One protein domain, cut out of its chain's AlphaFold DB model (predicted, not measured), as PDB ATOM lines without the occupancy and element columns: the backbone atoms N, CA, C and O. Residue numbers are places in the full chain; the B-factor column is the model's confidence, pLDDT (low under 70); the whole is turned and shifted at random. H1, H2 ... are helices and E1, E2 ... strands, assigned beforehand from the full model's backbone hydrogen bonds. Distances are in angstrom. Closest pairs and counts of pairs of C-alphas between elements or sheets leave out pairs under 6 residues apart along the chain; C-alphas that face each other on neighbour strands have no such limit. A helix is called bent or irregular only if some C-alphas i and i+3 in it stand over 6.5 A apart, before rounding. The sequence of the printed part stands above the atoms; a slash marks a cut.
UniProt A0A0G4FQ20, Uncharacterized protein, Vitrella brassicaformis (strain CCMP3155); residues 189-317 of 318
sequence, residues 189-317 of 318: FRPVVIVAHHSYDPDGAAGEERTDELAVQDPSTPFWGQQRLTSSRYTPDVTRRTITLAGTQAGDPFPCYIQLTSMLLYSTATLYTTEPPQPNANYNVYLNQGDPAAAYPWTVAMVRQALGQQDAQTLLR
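AT A GLANCE: This is residues 189 to 317 of the 318 residues of an uncharacterized protein of Vitrella brassicaformis (strain CCMP3155) (UniProt A0A0G4FQ20). One twisted sheet of five strands forms a wall, with helices over one face and no named helix over the other. H1 crosses that face over one end of the strands, and the arm H3a of the bent helix H3 crosses it near the other end; the arm H3b turns back and touches H1. Residues 274 to 291 loop out by the edge strand E1. The printed part has 129 residues, with three named helices and five named strands in the order E1 H1 E2 E3 E4 E5 H2 H3; the sheet runs E1 E5 E4 E3 E2, antiparallel throughout, and the class is mixed, helices and strands. It is compact, with a radius of gyration of the C-alphas of 14.3 A, and rounded, spanning 40 by 34 by 26 A.

IN THESE COORDINATES: E3, residues 238 to 246, is the longest strand, 25.2 A. Beside it are E2, residues 230 to 235, 17.1 A, and E4, residues 256 to 263, 23.0 A. Then come E5, residues 266 to 273, 23.3 A, and E1, residues 190 to 197, 20.3 A, which bends by 51 degrees at residue 193. E1 begins at C-alpha 190, (342.811, -277.973, 128.208). H1, residues 202 to 216, measures 22.4 A and is only just irregular: C-alphas 203 and 206 are 6.7 A apart. H2 has residues 292 to 295, 5.0 A. H3, residues 297 to 316, is one helix by its hydrogen bonds but bent, with C-alphas 306 and 309 9.0 A apart; its arms are H3a, residues 297 to 306, 14.2 A, and H3b, residues 309 to 316, 10.3 A, ending at C-alpha 316, (335.625, -273.086, 140.346).

HOW THE PARTS SIT: E2 E3 E4 E5 form a meander, each strand the antiparallel neighbour of the one before. Within hydrogen-bond range are N 233 and O 240 of the hairpin E2 and E3, 2.8 A; N 260 and O 241 of the hairpin E3 and E4, 2.8 A; N 268 and O 261 of the hairpin E4 and E5, 2.8 A; and N 195 and O 269 of E1 and E5, 2.9 A. H1 and H3a, on the same face, form two layers with the sheet, helices on one face of it. H1 has a height over the sheet of 7.7 A; its closest C-alphas to E5 are Glu 208 and Ser 267, 5.3 A. H3a has a height of 9.0 A; its closest C-alphas to E5 are Thr 299 and Thr 273, 6.8 A. H3b only grazes the sheet, with residues 314 to 316. H1 touches H3b with residues 206 to 211 alone, about perpendicular at 90 degrees; the closest C-alphas are Gly 207 and Thr 314, 5.3 A. H2 and H3a touch only at the corner, with C-alphas of Ala 293 and Val 300 closest at 5.6 A. In H3a and H3b every O i to N i+4 pair is within hydrogen-bond range, in H1 9 of 11; H2 is too short for such a pair, and its 1 O i to N i+3 pair is within range.

THE WHOLE: The C-alphas farthest apart, Tyr 200 and Ala 250, are 42.9 A apart. The printed part has no cut. The links H1 to E2 and E5 to H2 are long, with 13 and 18 residues. Mean pLDDT of the printed part is 94.5, and no printed residue is under 70.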
ATOM      1  N   PHE A 189     341.253-281.101 124.801       97.12
ATOM      2  CA  PHE A 189     340.839-280.374 125.993       97.12
ATOM      3  C   PHE A 189     342.028-279.844 126.785       97.12
ATOM      4  O   PHE A 189     343.067-280.494 126.910       97.12
ATOM      5  N   ARG A 190     341.832-278.668 127.374       96.75
ATOM      6  CA  ARG A 190     342.811-277.973 128.208       96.75
ATOM      7  C   ARG A 190     342.155-277.585 129.525       96.75
ATOM      8  O   ARG A 190     340.984-277.199 129.499       96.75
ATOM      9  N   PRO A 191     342.868-277.680 130.655       97.94
ATOM     10  CA  PRO A 191     342.342-277.181 131.911       97.94
ATOM     11  C   PRO A 191     342.289-275.646 131.875       97.94
ATOM     12  O   PRO A 191     343.248-274.988 131.468       97.94
ATOM     13  N   VAL A 192     341.149-275.102 132.291       97.69
ATOM     14  CA  VAL A 192     340.867-273.665 132.426       97.69
ATOM     15  C   VAL A 192     340.972-273.229 133.871       97.69
ATOM     16  O   VAL A 192     341.408-272.123 134.116       97.69
ATOM     17  N   VAL A 193     340.563-274.076 134.817       97.50
ATOM     18  CA  VAL A 193     340.713-273.856 136.260       97.50
ATOM     19  C   VAL A 193     340.856-275.212 136.937       97.50
ATOM     20  O   VAL A 193     340.165-276.155 136.547       97.50
ATOM     21  N   ILE A 194     341.714-275.300 137.956       97.44
ATOM     22  CA  ILE A 194     341.818-276.448 138.862       97.44
ATOM     23  C   ILE A 194     341.668-275.927 140.295       97.44
ATOM     24  O   ILE A 194     342.546-275.218 140.792       97.44
ATOM     25  N   VAL A 195     340.579-276.295 140.970       96.88
ATOM     26  CA  VAL A 195     340.370-275.981 142.388       96.88
ATOM     27  C   VAL A 195     340.430-277.267 143.197       96.88
ATOM     28  O   VAL A 195     339.703-278.218 142.911       96.88
ATOM     29  N   ALA A 196     341.321-277.292 144.185       96.88
ATOM     30  CA  ALA A 196     341.336-278.304 145.230       96.88
ATOM     31  C   ALA A 196     340.567-277.774 146.440       96.88
ATOM     32  O   ALA A 196     340.790-276.643 146.879       96.88
ATOM     33  N   HIS A 197     339.668-278.603 146.947       96.00
ATOM     34  CA  HIS A 197     338.803-278.333 148.079       96.00
ATOM     35  C   HIS A 197     339.220-279.239 149.225       96.00
ATOM     36  O   HIS A 197     339.292-280.455 149.054       96.00
ATOM     37  N   HIS A 198     339.542-278.624 150.359       94.50
ATOM     38  CA  HIS A 198     339.994-279.308 151.560       94.50
ATOM     39  C   HIS A 198     339.053-278.988 152.717       94.50
ATOM     40  O   HIS A 198     338.790-277.821 152.994       94.50
ATOM     41  N   SER A 199     338.627-280.008 153.447       90.62
ATOM     42  CA  SER A 199     337.664-279.897 154.545       90.62
ATOM     43  C   SER A 199     338.211-279.142 155.750       90.62
ATOM     44  O   SER A 199     337.448-278.600 156.545       90.62
ATOM     45  N   TYR A 200     339.536-279.069 155.882       91.69
ATOM     46  CA  TYR A 200     340.208-278.260 156.897       91.69
ATOM     47  C   TYR A 200     340.406-276.793 156.483       91.69
ATOM     48  O   TYR A 200     340.816-275.988 157.319       91.69
ATOM     49  N   ASP A 201     340.145-276.438 155.221       89.56
ATOM     50  CA  ASP A 201     340.098-275.054 154.751       89.56
ATOM     51  C   ASP A 201     338.649-274.547 154.882       89.56
ATOM     52  O   ASP A 201     337.764-275.095 154.218       89.56
ATOM     53  N   PRO A 202     338.365-273.525 155.713       87.12
ATOM     54  CA  PRO A 202     337.018-272.974 155.850       87.12
ATOM     55  C   PRO A 202     336.387-272.570 154.511       87.12
ATOM     56  O   PRO A 202     335.184-272.756 154.326       87.12
ATOM     57  N   ASP A 203     337.198-272.083 153.566       86.69
ATOM     58  CA  ASP A 203     336.738-271.694 152.230       86.69
ATOM     59  C   ASP A 203     336.612-272.904 151.282       86.69
ATOM     60  O   ASP A 203     335.912-272.842 150.269       86.69
ATOM     61  N   GLY A 204     337.284-274.015 151.601       91.75
ATOM     62  CA  GLY A 204     337.293-275.256 150.825       91.75
ATOM     63  C   GLY A 204     336.188-276.241 151.209       91.75
ATOM     64  O   GLY A 204     335.727-276.985 150.348       91.75
ATOM     65  N   ALA A 205     335.716-276.225 152.459       94.56
ATOM     66  CA  ALA A 205     334.749-277.201 152.963       94.56
ATOM     67  C   ALA A 205     333.436-277.226 152.155       94.56
ATOM     68  O   ALA A 205     332.971-278.296 151.765       94.56
ATOM     69  N   ALA A 206     332.878-276.055 151.824       95.69
ATOM     70  CA  ALA A 206     331.666-275.964 151.003       95.69
ATOM     71  C   ALA A 206     331.887-276.474 149.566       95.69
ATOM     72  O   ALA A 206     330.993-277.059 148.956       95.69
ATOM     73  N   GLY A 207     333.086-276.260 149.015       96.38
ATOM     74  CA  GLY A 207     333.463-276.770 147.701       96.38
ATOM     75  C   GLY A 207     333.654-278.287 147.690       96.38
ATOM     76  O   GLY A 207     333.268-278.937 146.717       96.38
ATOM     77  N   GLU A 208     334.197-278.861 148.768       96.00
ATOM     78  CA  GLU A 208     334.356-280.308 148.941       96.00
ATOM     79  C   GLU A 208     332.992-280.987 149.036       96.00
ATOM     80  O   GLU A 208     332.695-281.850 148.210       96.00
ATOM     81  N   GLU A 209     332.125-280.513 149.937       95.62
ATOM     82  CA  GLU A 209     330.763-281.029 150.106       95.62
ATOM     83  C   GLU A 209     329.982-280.989 148.786       95.62
ATOM     84  O   GLU A 209     329.415-281.997 148.359       95.62
ATOM     85  N   ARG A 210     330.018-279.850 148.080       96.62
ATOM     86  CA  ARG A 210     329.321-279.703 146.797       96.62
ATOM     87  C   ARG A 210     329.914-280.591 145.703       96.62
ATOM     88  O   ARG A 210     329.177-281.122 144.872       96.62
ATOM     89  N   THR A 211     331.238-280.758 145.678       96.31
ATOM     90  CA  THR A 211     331.909-281.653 144.723       96.31
ATOM     91  C   THR A 211     331.491-283.101 144.957       96.31
ATOM     92  O   THR A 211     331.182-283.802 143.991       96.31
ATOM     93  N   ASP A 212     331.439-283.532 146.215       93.31
ATOM     94  CA  ASP A 212     331.052-284.888 146.595       93.31
ATOM     95  C   ASP A 212     329.577-285.157 146.293       93.31
ATOM     96  O   ASP A 212     329.264-286.169 145.660       93.31
ATOM     97  N   GLU A 213     328.686-284.223 146.642       94.31
ATOM     98  CA  GLU A 213     327.255-284.286 146.323       94.31
ATOM     99  C   GLU A 213     327.042-284.501 144.816       94.31
ATOM    100  O   GLU A 213     326.392-285.459 144.386       94.31
ATOM    101  N   LEU A 214     327.663-283.654 143.993       94.69
ATOM    102  CA  LEU A 214     327.556-283.743 142.541       94.69
ATOM    103  C   LEU A 214     328.238-284.994 141.978       94.69
ATOM    104  O   LEU A 214     327.788-285.512 140.955       94.69
ATOM    105  N   ALA A 215     329.302-285.501 142.607       92.00
ATOM    106  CA  ALA A 215     329.997-286.712 142.175       92.00
ATOM    107  C   ALA A 215     329.150-287.982 142.366       92.00
ATOM    108  O   ALA A 215     329.270-288.909 141.559       92.00
ATOM    109  N   VAL A 216     328.270-288.006 143.376       89.06
ATOM    110  CA  VAL A 216     327.409-289.160 143.703       89.06
ATOM    111  C   VAL A 216     325.946-288.999 143.284       89.06
ATOM    112  O   VAL A 216     325.213-289.985 143.301       89.06
ATOM    113  N   GLN A 217     325.520-287.804 142.853       91.12
ATOM    114  CA  GLN A 217     324.164-287.530 142.352       91.12
ATOM    115  C   GLN A 217     323.685-288.587 141.330       91.12
ATOM    116  O   GLN A 217     324.467-289.090 140.520       91.12
ATOM    117  N   ASP A 218     322.398-288.930 141.319       88.12
ATOM    118  CA  ASP A 218     321.870-289.850 140.308       88.12
ATOM    119  C   ASP A 218     322.005-289.231 138.896       88.12
ATOM    120  O   ASP A 218     321.547-288.103 138.695       88.12
ATOM    121  N   PRO A 219     322.597-289.928 137.900       83.81
ATOM    122  CA  PRO A 219     322.758-289.395 136.543       83.81
ATOM    123  C   PRO A 219     321.452-289.005 135.837       83.81
ATOM    124  O   PRO A 219     321.490-288.239 134.881       83.81
ATOM    125  N   SER A 220     320.306-289.543 136.264       85.69
ATOM    126  CA  SER A 220     318.987-289.166 135.744       85.69
ATOM    127  C   SER A 220     318.478-287.836 136.305       85.69
ATOM    128  O   SER A 220     317.567-287.237 135.727       85.69
ATOM    129  N   THR A 221     319.066-287.346 137.401       91.25
ATOM    130  CA  THR A 221     318.727-286.045 137.982       91.25
ATOM    131  C   THR A 221     319.414-284.936 137.180       91.25
ATOM    132  O   THR A 221     320.642-284.957 137.070       91.25
ATOM    133  N   PRO A 222     318.667-283.949 136.646       93.81
ATOM    134  CA  PRO A 222     319.250-282.834 135.905       93.81
ATOM    135  C   PRO A 222     320.325-282.085 136.704       93.81
ATOM    136  O   PRO A 222     320.138-281.768 137.879       93.81
ATOM    137  N   PHE A 223     321.421-281.721 136.044       93.25
ATOM    138  CA  PHE A 223     322.466-280.866 136.605       93.25
ATOM    139  C   PHE A 223     322.192-279.416 136.216       93.25
ATOM    140  O   PHE A 223     322.173-279.078 135.026       93.25
ATOM    141  N   TRP A 224     321.963-278.563 137.219       95.50
ATOM    142  CA  TRP A 224     321.607-277.150 137.029       95.50
ATOM    143  C   TRP A 224     320.388-276.966 136.107       95.50
ATOM    144  O   TRP A 224     320.379-276.146 135.193       95.50
ATOM    145  N   GLY A 225     319.360-277.797 136.313       92.19
ATOM    146  CA  GLY A 225     318.101-277.741 135.562       92.19
ATOM    147  C   GLY A 225     318.148-278.333 134.149       92.19
ATOM    148  O   GLY A 225     317.143-278.276 133.446       92.19
ATOM    149  N   GLN A 226     319.271-278.922 133.723       91.75
ATOM    150  CA  GLN A 226     319.419-279.516 132.392       91.75
ATOM    151  C   GLN A 226     319.901-280.967 132.459       91.75
ATOM    152  O   GLN A 226     320.736-281.328 133.287       91.75
ATOM    153  N   GLN A 227     319.389-281.805 131.556       92.06
ATOM    154  CA  GLN A 227     319.971-283.123 131.314       92.06
ATOM    155  C   GLN A 227     321.312-282.944 130.606       92.06
ATOM    156  O   GLN A 227     321.412-282.189 129.638       92.06
ATOM    157  N   ARG A 228     322.357-283.598 131.118       91.81
ATOM    158  CA  ARG A 228     323.730-283.424 130.634       91.81
ATOM    159  C   ARG A 228     324.376-284.769 130.373       91.81
ATOM    160  O   ARG A 228     324.132-285.748 131.070       91.81
ATOM    161  N   LEU A 229     325.258-284.795 129.381       93.06
ATOM    162  CA  LEU A 229     326.099-285.953 129.124       93.06
ATOM    163  C   LEU A 229     327.140-286.072 130.244       93.06
ATOM    164  O   LEU A 229     327.981-285.181 130.406       93.06
ATOM    165  N   THR A 230     327.100-287.174 130.988       95.38
ATOM    166  CA  THR A 230     328.025-287.439 132.095       95.38
ATOM    167  C   THR A 230     328.894-288.666 131.849       95.38
ATOM    168  O   THR A 230     328.550-289.548 131.060       95.38
ATOM    169  N   SER A 231     330.015-288.734 132.564       95.00
ATOM    170  CA  SER A 231     330.745-289.980 132.789       95.00
ATOM    171  C   SER A 231     331.041-290.140 134.266       95.00
ATOM    172  O   SER A 231     331.639-289.254 134.867       95.00
ATOM    173  N   SER A 232     330.659-291.268 134.845       92.94
ATOM    174  CA  SER A 232     331.041-291.655 136.199       92.94
ATOM    175  C   SER A 232     332.020-292.823 136.170       92.94
ATOM    176  O   SER A 232     331.721-293.890 135.625       92.94
ATOM    177  N   ARG A 233     333.177-292.620 136.798       90.81
ATOM    178  CA  ARG A 233     334.290-293.559 136.895       90.81
ATOM    179  C   ARG A 233     334.726-293.731 138.347       90.81
ATOM    180  O   ARG A 233     334.896-292.751 139.062       90.81
ATOM    181  N   TYR A 234     335.037-294.963 138.734       89.88
ATOM    182  CA  TYR A 234     335.407-295.310 140.101       89.88
ATOM    183  C   TYR A 234     336.654-296.195 140.154       89.88
ATOM    184  O   TYR A 234     336.883-297.063 139.301       89.88
ATOM    185  N   THR A 235     337.436-295.987 141.204       88.50
ATOM    186  CA  THR A 235     338.415-296.920 141.777       88.50
ATOM    187  C   THR A 235     338.123-297.045 143.278       88.50
ATOM    188  O   THR A 235     337.337-296.242 143.775       88.50
ATOM    189  N   PRO A 236     338.720-297.999 144.021       84.88
ATOM    190  CA  PRO A 236     338.469-298.127 145.461       84.88
ATOM    191  C   PRO A 236     338.614-296.816 146.249       84.88
ATOM    192  O   PRO A 236     337.818-296.568 147.144       84.88
ATOM    193  N   ASP A 237     339.561-295.961 145.852       88.50
ATOM    194  CA  ASP A 237     339.917-294.753 146.608       88.50
ATOM    195  C   ASP A 237     339.505-293.438 145.927       88.50
ATOM    196  O   ASP A 237     339.790-292.360 146.443       88.50
ATOM    197  N   VAL A 238     338.908-293.506 144.730       91.06
ATOM    198  CA  VAL A 238     338.636-292.309 143.920       91.06
ATOM    199  C   VAL A 238     337.322-292.453 143.175       91.06
ATOM    200  O   VAL A 238     337.149-293.374 142.369       91.06
ATOM    201  N   THR A 239     336.448-291.472 143.369       92.94
ATOM    202  CA  THR A 239     335.273-291.254 142.529       92.94
ATOM    203  C   THR A 239     335.558-290.099 141.589       92.94
ATOM    204  O   THR A 239     335.986-289.029 142.007       92.94
ATOM    205  N   ARG A 240     335.327-290.299 140.295       95.69
ATOM    206  CA  ARG A 240     335.441-289.258 139.280       95.69
ATOM    207  C   ARG A 240     334.132-289.146 138.523       95.69
ATOM    208  O   ARG A 240     333.634-290.143 138.006       95.69
ATOM    209  N   ARG A 241     333.633-287.926 138.375       96.62
ATOM    210  CA  ARG A 241     332.514-287.617 137.494       96.62
ATOM    211  C   ARG A 241     332.878-286.497 136.536       96.62
ATOM    212  O   ARG A 241     333.469-285.506 136.944       96.62
ATOM    213  N   THR A 242     332.504-286.629 135.271       97.81
ATOM    214  CA  THR A 242     332.518-285.520 134.318       97.81
ATOM    215  C   THR A 242     331.095-285.113 133.965       97.81
ATOM    216  O   THR A 242     330.218-285.967 133.834       97.81
ATOM    217  N   ILE A 243     330.864-283.805 133.837       97.75
ATOM    218  CA  ILE A 243     329.571-283.212 133.488       97.75
ATOM    219  C   ILE A 243     329.793-282.276 132.303       97.75
ATOM    220  O   ILE A 243     330.496-281.271 132.418       97.75
ATOM    221  N   THR A 244     329.216-282.620 131.153       97.81
ATOM    222  CA  THR A 244     329.360-281.831 129.924       97.81
ATOM    223  C   THR A 244     328.519-280.564 130.003       97.81
ATOM    224  O   THR A 244     327.301-280.626 130.184       97.81
ATOM    225  N   LEU A 245     329.168-279.410 129.863       96.94
ATOM    226  CA  LEU A 245     328.517-278.106 129.937       96.94
ATOM    227  C   LEU A 245     328.066-277.603 128.565       96.94
ATOM    228  O   LEU A 245     326.976-277.044 128.465       96.94
ATOM    229  N   ALA A 246     328.869-277.872 127.532       96.62
ATOM    230  CA  ALA A 246     328.556-277.605 126.132       96.62
ATOM    231  C   ALA A 246     329.269-278.586 125.193       96.62
ATOM    232  O   ALA A 246     330.183-279.316 125.590       96.62
ATOM    233  N   GLY A 247     328.849-278.583 123.931       95.19
ATOM    234  CA  GLY A 247     329.366-279.395 122.832       95.19
ATOM    235  C   GLY A 247     328.426-280.517 122.395       95.19
ATOM    236  O   GLY A 247     328.759-281.237 121.454       95.19
ATOM    237  N   THR A 248     327.290-280.703 123.074       95.19
ATOM    238  CA  THR A 248     326.297-281.750 122.777       95.19
ATOM    239  C   THR A 248     325.245-281.299 121.766       95.19
ATOM    240  O   THR A 248     324.527-282.149 121.239       95.19
ATOM    241  N   GLN A 249     325.154-279.998 121.473       92.19
ATOM    242  CA  GLN A 249     324.171-279.432 120.555       92.19
ATOM    243  C   GLN A 249     324.821-278.896 119.277       92.19
ATOM    244  O   GLN A 249     325.980-278.476 119.242       92.19
ATOM    245  N   ALA A 250     324.047-278.901 118.191       83.38
ATOM    246  CA  ALA A 250     324.454-278.249 116.956       83.38
ATOM    247  C   ALA A 250     324.462-276.727 117.166       83.38
ATOM    248  O   ALA A 250     323.418-276.137 117.429       83.38
ATOM    249  N   GLY A 251     325.631-276.103 117.028       86.50
ATOM    250  CA  GLY A 251     325.810-274.661 117.226       86.50
ATOM    251  C   GLY A 251     326.605-274.297 118.477       86.50
ATOM    252  O   GLY A 251     327.013-273.143 118.593       86.50
ATOM    253  N   ASP A 252     326.892-275.260 119.358       91.69
ATOM    254  CA  ASP A 252     327.834-275.033 120.452       91.69
ATOM    255  C   ASP A 252     329.200-274.618 119.872       91.69
ATOM    256  O   ASP A 252     329.734-275.321 119.005       91.69
ATOM    257  N   PRO A 253     329.782-273.487 120.315       91.88
ATOM    258  CA  PRO A 253     330.993-272.944 119.702       91.88
ATOM    259  C   PRO A 253     332.211-273.842 119.947       91.88
ATOM    260  O   PRO A 253     333.116-273.916 119.118       91.88
ATOM    261  N   PHE A 254     332.228-274.528 121.088       95.56
ATOM    262  CA  PHE A 254     333.235-275.502 121.482       95.56
ATOM    263  C   PHE A 254     332.688-276.370 122.628       95.56
ATOM    264  O   PHE A 254     331.803-275.933 123.368       95.56
ATOM    265  N   PRO A 255     333.201-277.597 122.809       97.25
ATOM    266  CA  PRO A 255     332.887-278.413 123.964       97.25
ATOM    267  C   PRO A 255     333.626-277.941 125.218       97.25
ATOM    268  O   PRO A 255     334.812-277.596 125.185       97.25
ATOM    269  N   CYS A 256     332.942-278.023 126.353       98.00
ATOM    270  CA  CYS A 256     333.544-277.861 127.670       98.00
ATOM    271  C   CYS A 256     332.835-278.754 128.694       98.00
ATOM    272  O   CYS A 256     331.666-279.122 128.535       98.00
ATOM    273  N   TYR A 257     333.558-279.152 129.735       98.38
ATOM    274  CA  TYR A 257     333.029-279.996 130.804       98.38
ATOM    275  C   TYR A 257     333.736-279.707 132.125       98.38
ATOM    276  O   TYR A 257     334.871-279.230 132.145       98.38
ATOM    277  N   ILE A 258     333.077-280.038 133.231       98.25
ATOM    278  CA  ILE A 258     333.700-280.055 134.556       98.25
ATOM    279  C   ILE A 258     334.014-281.497 134.924       98.25
ATOM    280  O   ILE A 258     333.180-282.382 134.740       98.25
ATOM    281  N   GLN A 259     335.215-281.729 135.440       98.31
ATOM    282  CA  GLN A 259     335.608-282.963 136.097       98.31
ATOM    283  C   GLN A 259     335.623-282.739 137.606       98.31
ATOM    284  O   GLN A 259     336.385-281.920 138.112       98.31
ATOM    285  N   LEU A 260     334.818-283.521 138.304       98.00
ATOM    286  CA  LEU A 260     334.761-283.623 139.750       98.00
ATOM    287  C   LEU A 260     335.513-284.885 140.158       98.00
ATOM    288  O   LEU A 260     335.255-285.964 139.617       98.00
ATOM    289  N   THR A 261     336.471-284.765 141.066       96.69
ATOM    290  CA  THR A 261     337.190-285.913 141.621       96.69
ATOM    291  C   THR A 261     337.101-285.861 143.129       96.69
ATOM    292  O   THR A 261     337.587-284.909 143.717       96.69
ATOM    293  N   SER A 262     336.521-286.887 143.735       94.81
ATOM    294  CA  SER A 262     336.453-287.066 145.180       94.81
ATOM    295  C   SER A 262     337.466-288.130 145.600       94.81
ATOM    296  O   SER A 262     337.529-289.211 144.995       94.81
ATOM    297  N   MET A 263     338.310-287.792 146.574       93.69
ATOM    298  CA  MET A 263     339.326-288.659 147.174       93.69
ATOM    299  C   MET A 263     339.205-288.599 148.698       93.69
ATOM    300  O   MET A 263     338.581-287.701 149.243       93.69
ATOM    301  N   LEU A 264     339.870-289.517 149.407       90.19
ATOM    302  CA  LEU A 264     339.756-289.640 150.868       90.19
ATOM    303  C   LEU A 264     340.043-288.349 151.665       90.19
ATOM    304  O   LEU A 264     339.539-288.207 152.771       90.19
ATOM    305  N   LEU A 265     340.899-287.458 151.158       92.50
ATOM    306  CA  LEU A 265     341.405-286.302 151.915       92.50
ATOM    307  C   LEU A 265     341.046-284.942 151.309       92.50
ATOM    308  O   LEU A 265     341.379-283.918 151.903       92.50
ATOM    309  N   TYR A 266     340.502-284.931 150.097       94.50
ATOM    310  CA  TYR A 266     340.160-283.715 149.372       94.50
ATOM    311  C   TYR A 266     339.356-284.065 148.128       94.50
ATOM    312  O   TYR A 266     339.468-285.168 147.576       94.50
ATOM    313  N   SER A 267     338.657-283.060 147.622       96.94
ATOM    314  CA  SER A 267     337.977-283.133 146.338       96.94
ATOM    315  C   SER A 267     338.520-282.074 145.387       96.94
ATOM    316  O   SER A 267     339.088-281.064 145.796       96.94
ATOM    317  N   THR A 268     338.423-282.311 144.085       97.81
ATOM    318  CA  THR A 268     338.840-281.345 143.068       97.81
ATOM    319  C   THR A 268     337.741-281.108 142.056       97.81
ATOM    320  O   THR A 268     337.070-282.041 141.611       97.81
ATOM    321  N   ALA A 269     337.608-279.852 141.649       98.19
ATOM    322  CA  ALA A 269     336.815-279.444 140.505       98.19
ATOM    323  C   ALA A 269     337.759-278.861 139.451       98.19
ATOM    324  O   ALA A 269     338.537-277.944 139.711       98.19
ATOM    325  N   THR A 270     337.734-279.434 138.251       98.38
ATOM    326  CA  THR A 270     338.554-278.981 137.127       98.38
ATOM    327  C   THR A 270     337.672-278.666 135.935       98.38
ATOM    328  O   THR A 270     336.947-279.538 135.455       98.38
ATOM    329  N   LEU A 271     337.751-277.440 135.430       98.50
ATOM    330  CA  LEU A 271     337.065-277.027 134.211       98.50
ATOM    331  C   LEU A 271     337.961-277.295 133.001       98.50
ATOM    332  O   LEU A 271     339.109-276.855 132.978       98.50
ATOM    333  N   TYR A 272     337.427-277.968 131.986       98.56
ATOM    334  CA  TYR A 272     338.108-278.236 130.723       98.56
ATOM    335  C   TYR A 272     337.367-277.601 129.547       98.56
ATOM    336  O   TYR A 272     336.140-277.642 129.487       98.56
ATOM    337  N   THR A 273     338.116-277.082 128.575       98.44
ATOM    338  CA  THR A 273     337.575-276.503 127.333       98.44
ATOM    339  C   THR A 273     338.429-276.862 126.124       98.44
ATOM    340  O   THR A 273     339.599-277.227 126.271       98.44
ATOM    341  N   THR A 274     337.864-276.732 124.925       97.69
ATOM    342  CA  THR A 274     338.640-276.664 123.677       97.69
ATOM    343  C   THR A 274     338.680-275.258 123.075       97.69
ATOM    344  O   THR A 274     339.215-275.097 121.979       97.69
ATOM    345  N   GLU A 275     338.128-274.245 123.753       97.44
ATOM    346  CA  GLU A 275     338.370-272.841 123.406       97.44
ATOM    347  C   GLU A 275     339.892-272.579 123.368       97.44
ATOM    348  O   GLU A 275     340.606-272.941 124.311       97.44
ATOM    349  N   PRO A 276     340.432-271.992 122.287       96.50
ATOM    350  CA  PRO A 276     341.832-271.591 122.263       96.50
ATOM    351  C   PRO A 276     342.060-270.410 123.223       96.50
ATOM    352  O   PRO A 276     341.238-269.495 123.253       96.50
ATOM    353  N   PRO A 277     343.173-270.382 123.980       96.81
ATOM    354  CA  PRO A 277     343.459-269.261 124.867       96.81
ATOM    355  C   PRO A 277     343.682-267.973 124.073       96.81
ATOM    356  O   PRO A 277     344.271-267.998 122.986       96.81
ATOM    357  N   GLN A 278     343.280-266.838 124.642       97.19
ATOM    358  CA  GLN A 278     343.585-265.528 124.071       97.19
ATOM    359  C   GLN A 278     345.113-265.307 124.028       97.19
ATOM    360  O   GLN A 278     345.773-265.488 125.054       97.19
ATOM    361  N   PRO A 279     345.705-264.884 122.888       92.81
ATOM    362  CA  PRO A 279     347.164-264.837 122.700       92.81
ATOM    363  C   PRO A 279     347.939-264.001 123.727       92.81
ATOM    364  O   PRO A 279     349.112-264.261 123.970       92.81
ATOM    365  N   ASN A 280     347.284-263.001 124.320       92.12
ATOM    366  CA  ASN A 280     347.903-262.035 125.229       92.12
ATOM    367  C   ASN A 280     347.571-262.295 126.706       92.12
ATOM    368  O   ASN A 280     347.908-261.478 127.563       92.12
ATOM    369  N   ALA A 281     346.894-263.400 127.021       89.31
ATOM    370  CA  ALA A 281     346.598-263.746 128.400       89.31
ATOM    371  C   ALA A 281     347.840-264.366 129.056       89.31
ATOM    372  O   ALA A 281     348.256-265.472 128.713       89.31
ATOM    373  N   ASN A 282     348.431-263.663 130.025       90.31
ATOM    374  CA  ASN A 282     349.470-264.225 130.886       90.31
ATOM    375  C   ASN A 282     348.821-265.151 131.928       90.31
ATOM    376  O   ASN A 282     348.622-264.764 133.079       90.31
ATOM    377  N   TYR A 283     348.405-266.336 131.481       93.88
ATOM    378  CA  TYR A 283     347.637-267.287 132.278       93.88
ATOM    379  C   TYR A 283     348.350-268.638 132.389       93.88
ATOM    380  O   TYR A 283     348.683-269.263 131.381       93.88
ATOM    381  N   ASN A 284     348.551-269.106 133.623       93.50
ATOM    382  CA  ASN A 284     349.097-270.426 133.921       93.50
ATOM    383  C   ASN A 284     348.193-271.159 134.916       93.50
ATOM    384  O   ASN A 284     348.239-270.924 136.125       93.50
ATOM    385  N   VAL A 285     347.414-272.100 134.386       93.75
ATOM    386  CA  VAL A 285     346.466-272.923 135.148       93.75
ATOM    387  C   VAL A 285     347.121-273.797 136.215       93.75
ATOM    388  O   VAL A 285     346.533-274.019 137.264       93.75
ATOM    389  N   TYR A 286     348.352-274.267 136.006       92.12
ATOM    390  CA  TYR A 286     349.029-275.138 136.975       92.12
ATOM    391  C   TYR A 286     349.581-274.373 138.176       92.12
ATOM    392  O   TYR A 286     349.810-274.963 139.227       92.12
ATOM    393  N   LEU A 287     349.794-273.066 138.015       91.75
ATOM    394  CA  LEU A 287     350.222-272.173 139.089       91.75
ATOM    395  C   LEU A 287     349.060-271.361 139.670       91.75
ATOM    396  O   LEU A 287     349.287-270.585 140.595       91.75
ATOM    397  N   ASN A 288     347.843-271.509 139.127       88.81
ATOM    398  CA  ASN A 288     346.698-270.643 139.423       88.81
ATOM    399  C   ASN A 288     347.057-269.146 139.320       88.81
ATOM    400  O   ASN A 288     346.697-268.341 140.178       88.81
ATOM    401  N   GLN A 289     347.807-268.774 138.277       92.75
ATOM    402  CA  GLN A 289     348.256-267.401 138.034       92.75
ATOM    403  C   GLN A 289     347.558-266.798 136.816       92.75
ATOM    404  O   GLN A 289     347.521-267.412 135.747       92.75
ATOM    405  N   GLY A 290     347.072-265.565 136.970       92.94
ATOM    406  CA  GLY A 290     346.347-264.818 135.941       92.94
ATOM    407  C   GLY A 290     344.827-264.980 136.034       92.94
ATOM    408  O   GLY A 290     344.316-265.716 136.875       92.94
ATOM    409  N   ASP A 291     344.110-264.271 135.165       95.81
ATOM    410  CA  ASP A 291     342.646-264.294 135.113       95.81
ATOM    411  C   ASP A 291     342.154-265.314 134.065       95.81
ATOM    412  O   ASP A 291     342.383-265.111 132.864       95.81
ATOM    413  N   PRO A 292     341.464-266.400 134.469       96.75
ATOM    414  CA  PRO A 292     340.897-267.356 133.523       96.75
ATOM    415  C   PRO A 292     339.862-266.715 132.588       96.75
ATOM    416  O   PRO A 292     339.737-267.163 131.451       96.75
ATOM    417  N   ALA A 293     339.161-265.653 133.004       97.06
ATOM    418  CA  ALA A 293     338.207-264.943 132.151       97.06
ATOM    419  C   ALA A 293     338.901-264.129 131.048       97.06
ATOM    420  O   ALA A 293     338.335-263.950 129.974       97.06
ATOM    421  N   ALA A 294     340.139-263.680 131.273       97.12
ATOM    422  CA  ALA A 294     340.948-263.050 130.234       97.12
ATOM    423  C   ALA A 294     341.489-264.080 129.227       97.12
ATOM    424  O   ALA A 294     341.578-263.791 128.034       97.12
ATOM    425  N   ALA A 295     341.842-265.284 129.694       97.25
ATOM    426  CA  ALA A 295     342.370-266.352 128.844       97.25
ATOM    427  C   ALA A 295     341.288-267.099 128.051       97.25
ATOM    428  O   ALA A 295     341.513-267.412 126.884       97.25
ATOM    429  N   TYR A 296     340.136-267.363 128.671       97.75
ATOM    430  CA  TYR A 296     339.037-268.177 128.137       97.75
ATOM    431  C   TYR A 296     337.674-267.502 128.391       97.75
ATOM    432  O   TYR A 296     336.837-268.027 129.140       97.75
ATOM    433  N   PRO A 297     337.444-266.301 127.827       97.44
ATOM    434  CA  PRO A 297     336.274-265.485 128.139       97.44
ATOM    435  C   PRO A 297     334.956-266.195 127.835       97.44
ATOM    436  O   PRO A 297     334.002-266.078 128.610       97.44
ATOM    437  N   TRP A 298     334.885-266.955 126.738       97.56
ATOM    438  CA  TRP A 298     333.647-267.629 126.362       97.56
ATOM    439  C   TRP A 298     333.359-268.817 127.270       97.56
ATOM    440  O   TRP A 298     332.211-269.004 127.674       97.56
ATOM    441  N   THR A 299     334.382-269.589 127.643       98.00
ATOM    442  CA  THR A 299     334.217-270.714 128.567       98.00
ATOM    443  C   THR A 299     333.751-270.209 129.927       98.00
ATOM    444  O   THR A 299     332.777-270.734 130.461       98.00
ATOM    445  N   VAL A 300     334.386-269.171 130.484       97.81
ATOM    446  CA  VAL A 300     334.005-268.641 131.804       97.81
ATOM    447  C   VAL A 300     332.579-268.086 131.795       97.81
ATOM    448  O   VAL A 300     331.802-268.394 132.700       97.81
ATOM    449  N   ALA A 301     332.197-267.324 130.766       97.44
ATOM    450  CA  ALA A 301     330.834-266.806 130.641       97.44
ATOM    451  C   ALA A 301     329.792-267.938 130.576       97.44
ATOM    452  O   ALA A 301     328.794-267.912 131.299       97.44
ATOM    453  N   MET A 302     330.059-268.960 129.762       96.19
ATOM    454  CA  MET A 302     329.190-270.126 129.609       96.19
ATOM    455  C   MET A 302     329.061-270.926 130.908       96.19
ATOM    456  O   MET A 302     327.963-271.350 131.258       96.19
ATOM    457  N   VAL A 303     330.155-271.108 131.646       97.00
ATOM    458  CA  VAL A 303     330.158-271.821 132.931       97.00
ATOM    459  C   VAL A 303     329.341-271.069 133.974       97.00
ATOM    460  O   VAL A 303     328.479-271.676 134.602       97.00
ATOM    461  N   ARG A 304     329.539-269.751 134.116       97.44
ATOM    462  CA  ARG A 304     328.737-268.925 135.036       97.44
ATOM    463  C   ARG A 304     327.247-268.992 134.702       97.44
ATOM    464  O   ARG A 304     326.421-269.083 135.605       97.44
ATOM    465  N   GLN A 305     326.901-268.999 133.414       96.31
ATOM    466  CA  GLN A 305     325.518-269.167 132.969       96.31
ATOM    467  C   GLN A 305     324.972-270.572 133.268       96.31
ATOM    468  O   GLN A 305     323.831-270.702 133.701       96.31
ATOM    469  N   ALA A 306     325.765-271.619 133.021       95.81
ATOM    470  CA  ALA A 306     325.340-273.009 133.152       95.81
ATOM    471  C   ALA A 306     325.196-273.464 134.609       95.81
ATOM    472  O   ALA A 306     324.282-274.229 134.902       95.81
ATOM    473  N   LEU A 307     326.094-273.024 135.493       96.50
ATOM    474  CA  LEU A 307     326.125-273.395 136.912       96.50
ATOM    475  C   LEU A 307     325.315-272.430 137.787       96.50
ATOM    476  O   LEU A 307     324.830-272.807 138.851       96.50
ATOM    477  N   GLY A 308     325.191-271.175 137.353       96.88
ATOM    478  CA  GLY A 308     324.808-270.066 138.217       96.88
ATOM    479  C   GLY A 308     325.994-269.531 139.025       96.88
ATOM    480  O   GLY A 308     327.015-270.197 139.204       96.88
ATOM    481  N   GLN A 309     325.850-268.301 139.528       95.88
ATOM    482  CA  GLN A 309     326.937-267.578 140.197       95.88
ATOM    483  C   GLN A 309     327.465-268.305 141.441       95.88
ATOM    484  O   GLN A 309     328.665-268.290 141.696       95.88
ATOM    485  N   GLN A 310     326.576-268.942 142.209       96.44
ATOM    486  CA  GLN A 310     326.954-269.637 143.438       96.44
ATOM    487  C   GLN A 310     327.848-270.845 143.145       96.44
ATOM    488  O   GLN A 310     328.968-270.891 143.636       96.44
ATOM    489  N   ASP A 311     327.401-271.787 142.310       97.50
ATOM    490  CA  ASP A 311     328.183-272.996 142.025       97.50
ATOM    491  C   ASP A 311     329.445-272.687 141.205       97.50
ATOM    492  O   ASP A 311     330.470-273.337 141.408       97.50
ATOM    493  N   ALA A 312     329.424-271.674 140.329       97.75
ATOM    494  CA  ALA A 312     330.633-271.218 139.637       97.75
ATOM    495  C   ALA A 312     331.700-270.713 140.628       97.75
ATOM    496  O   ALA A 312     332.865-271.113 140.532       97.75
ATOM    497  N   GLN A 313     331.295-269.931 141.632       97.19
ATOM    498  CA  GLN A 313     332.199-269.450 142.674       97.19
ATOM    499  C   GLN A 313     332.642-270.583 143.612       97.19
ATOM    500  O   GLN A 313     333.836-270.732 143.865       97.19
ATOM    501  N   THR A 314     331.708-271.395 144.110       96.88
ATOM    502  CA  THR A 314     331.981-272.468 145.077       96.88
ATOM    503  C   THR A 314     332.866-273.560 144.483       96.88
ATOM    504  O   THR A 314     333.828-273.977 145.119       96.88
ATOM    505  N   LEU A 315     332.586-274.017 143.260       97.19
ATOM    506  CA  LEU A 315     333.336-275.118 142.652       97.19
ATOM    507  C   LEU A 315     334.617-274.642 141.973       97.19
ATOM    508  O   LEU A 315     335.630-275.332 142.051       97.19
ATOM    509  N   LEU A 316     334.574-273.499 141.282       97.25
ATOM    510  CA  LEU A 316     335.625-273.086 140.346       97.25
ATOM    511  C   LEU A 316     336.251-271.727 140.671       97.25
ATOM    512  O   LEU A 316     337.190-271.340 139.984       97.25
ATOM    513  N   ARG A 317     335.783-271.006 141.698       95.81
ATOM    514  CA  ARG A 317     336.248-269.643 142.025       95.81
ATOM    515  C   ARG A 317     336.142-268.685 140.822       95.81
ATOM    516  O   ARG A 317     337.012-267.834 140.633       95.81
TER     517      ARG A 317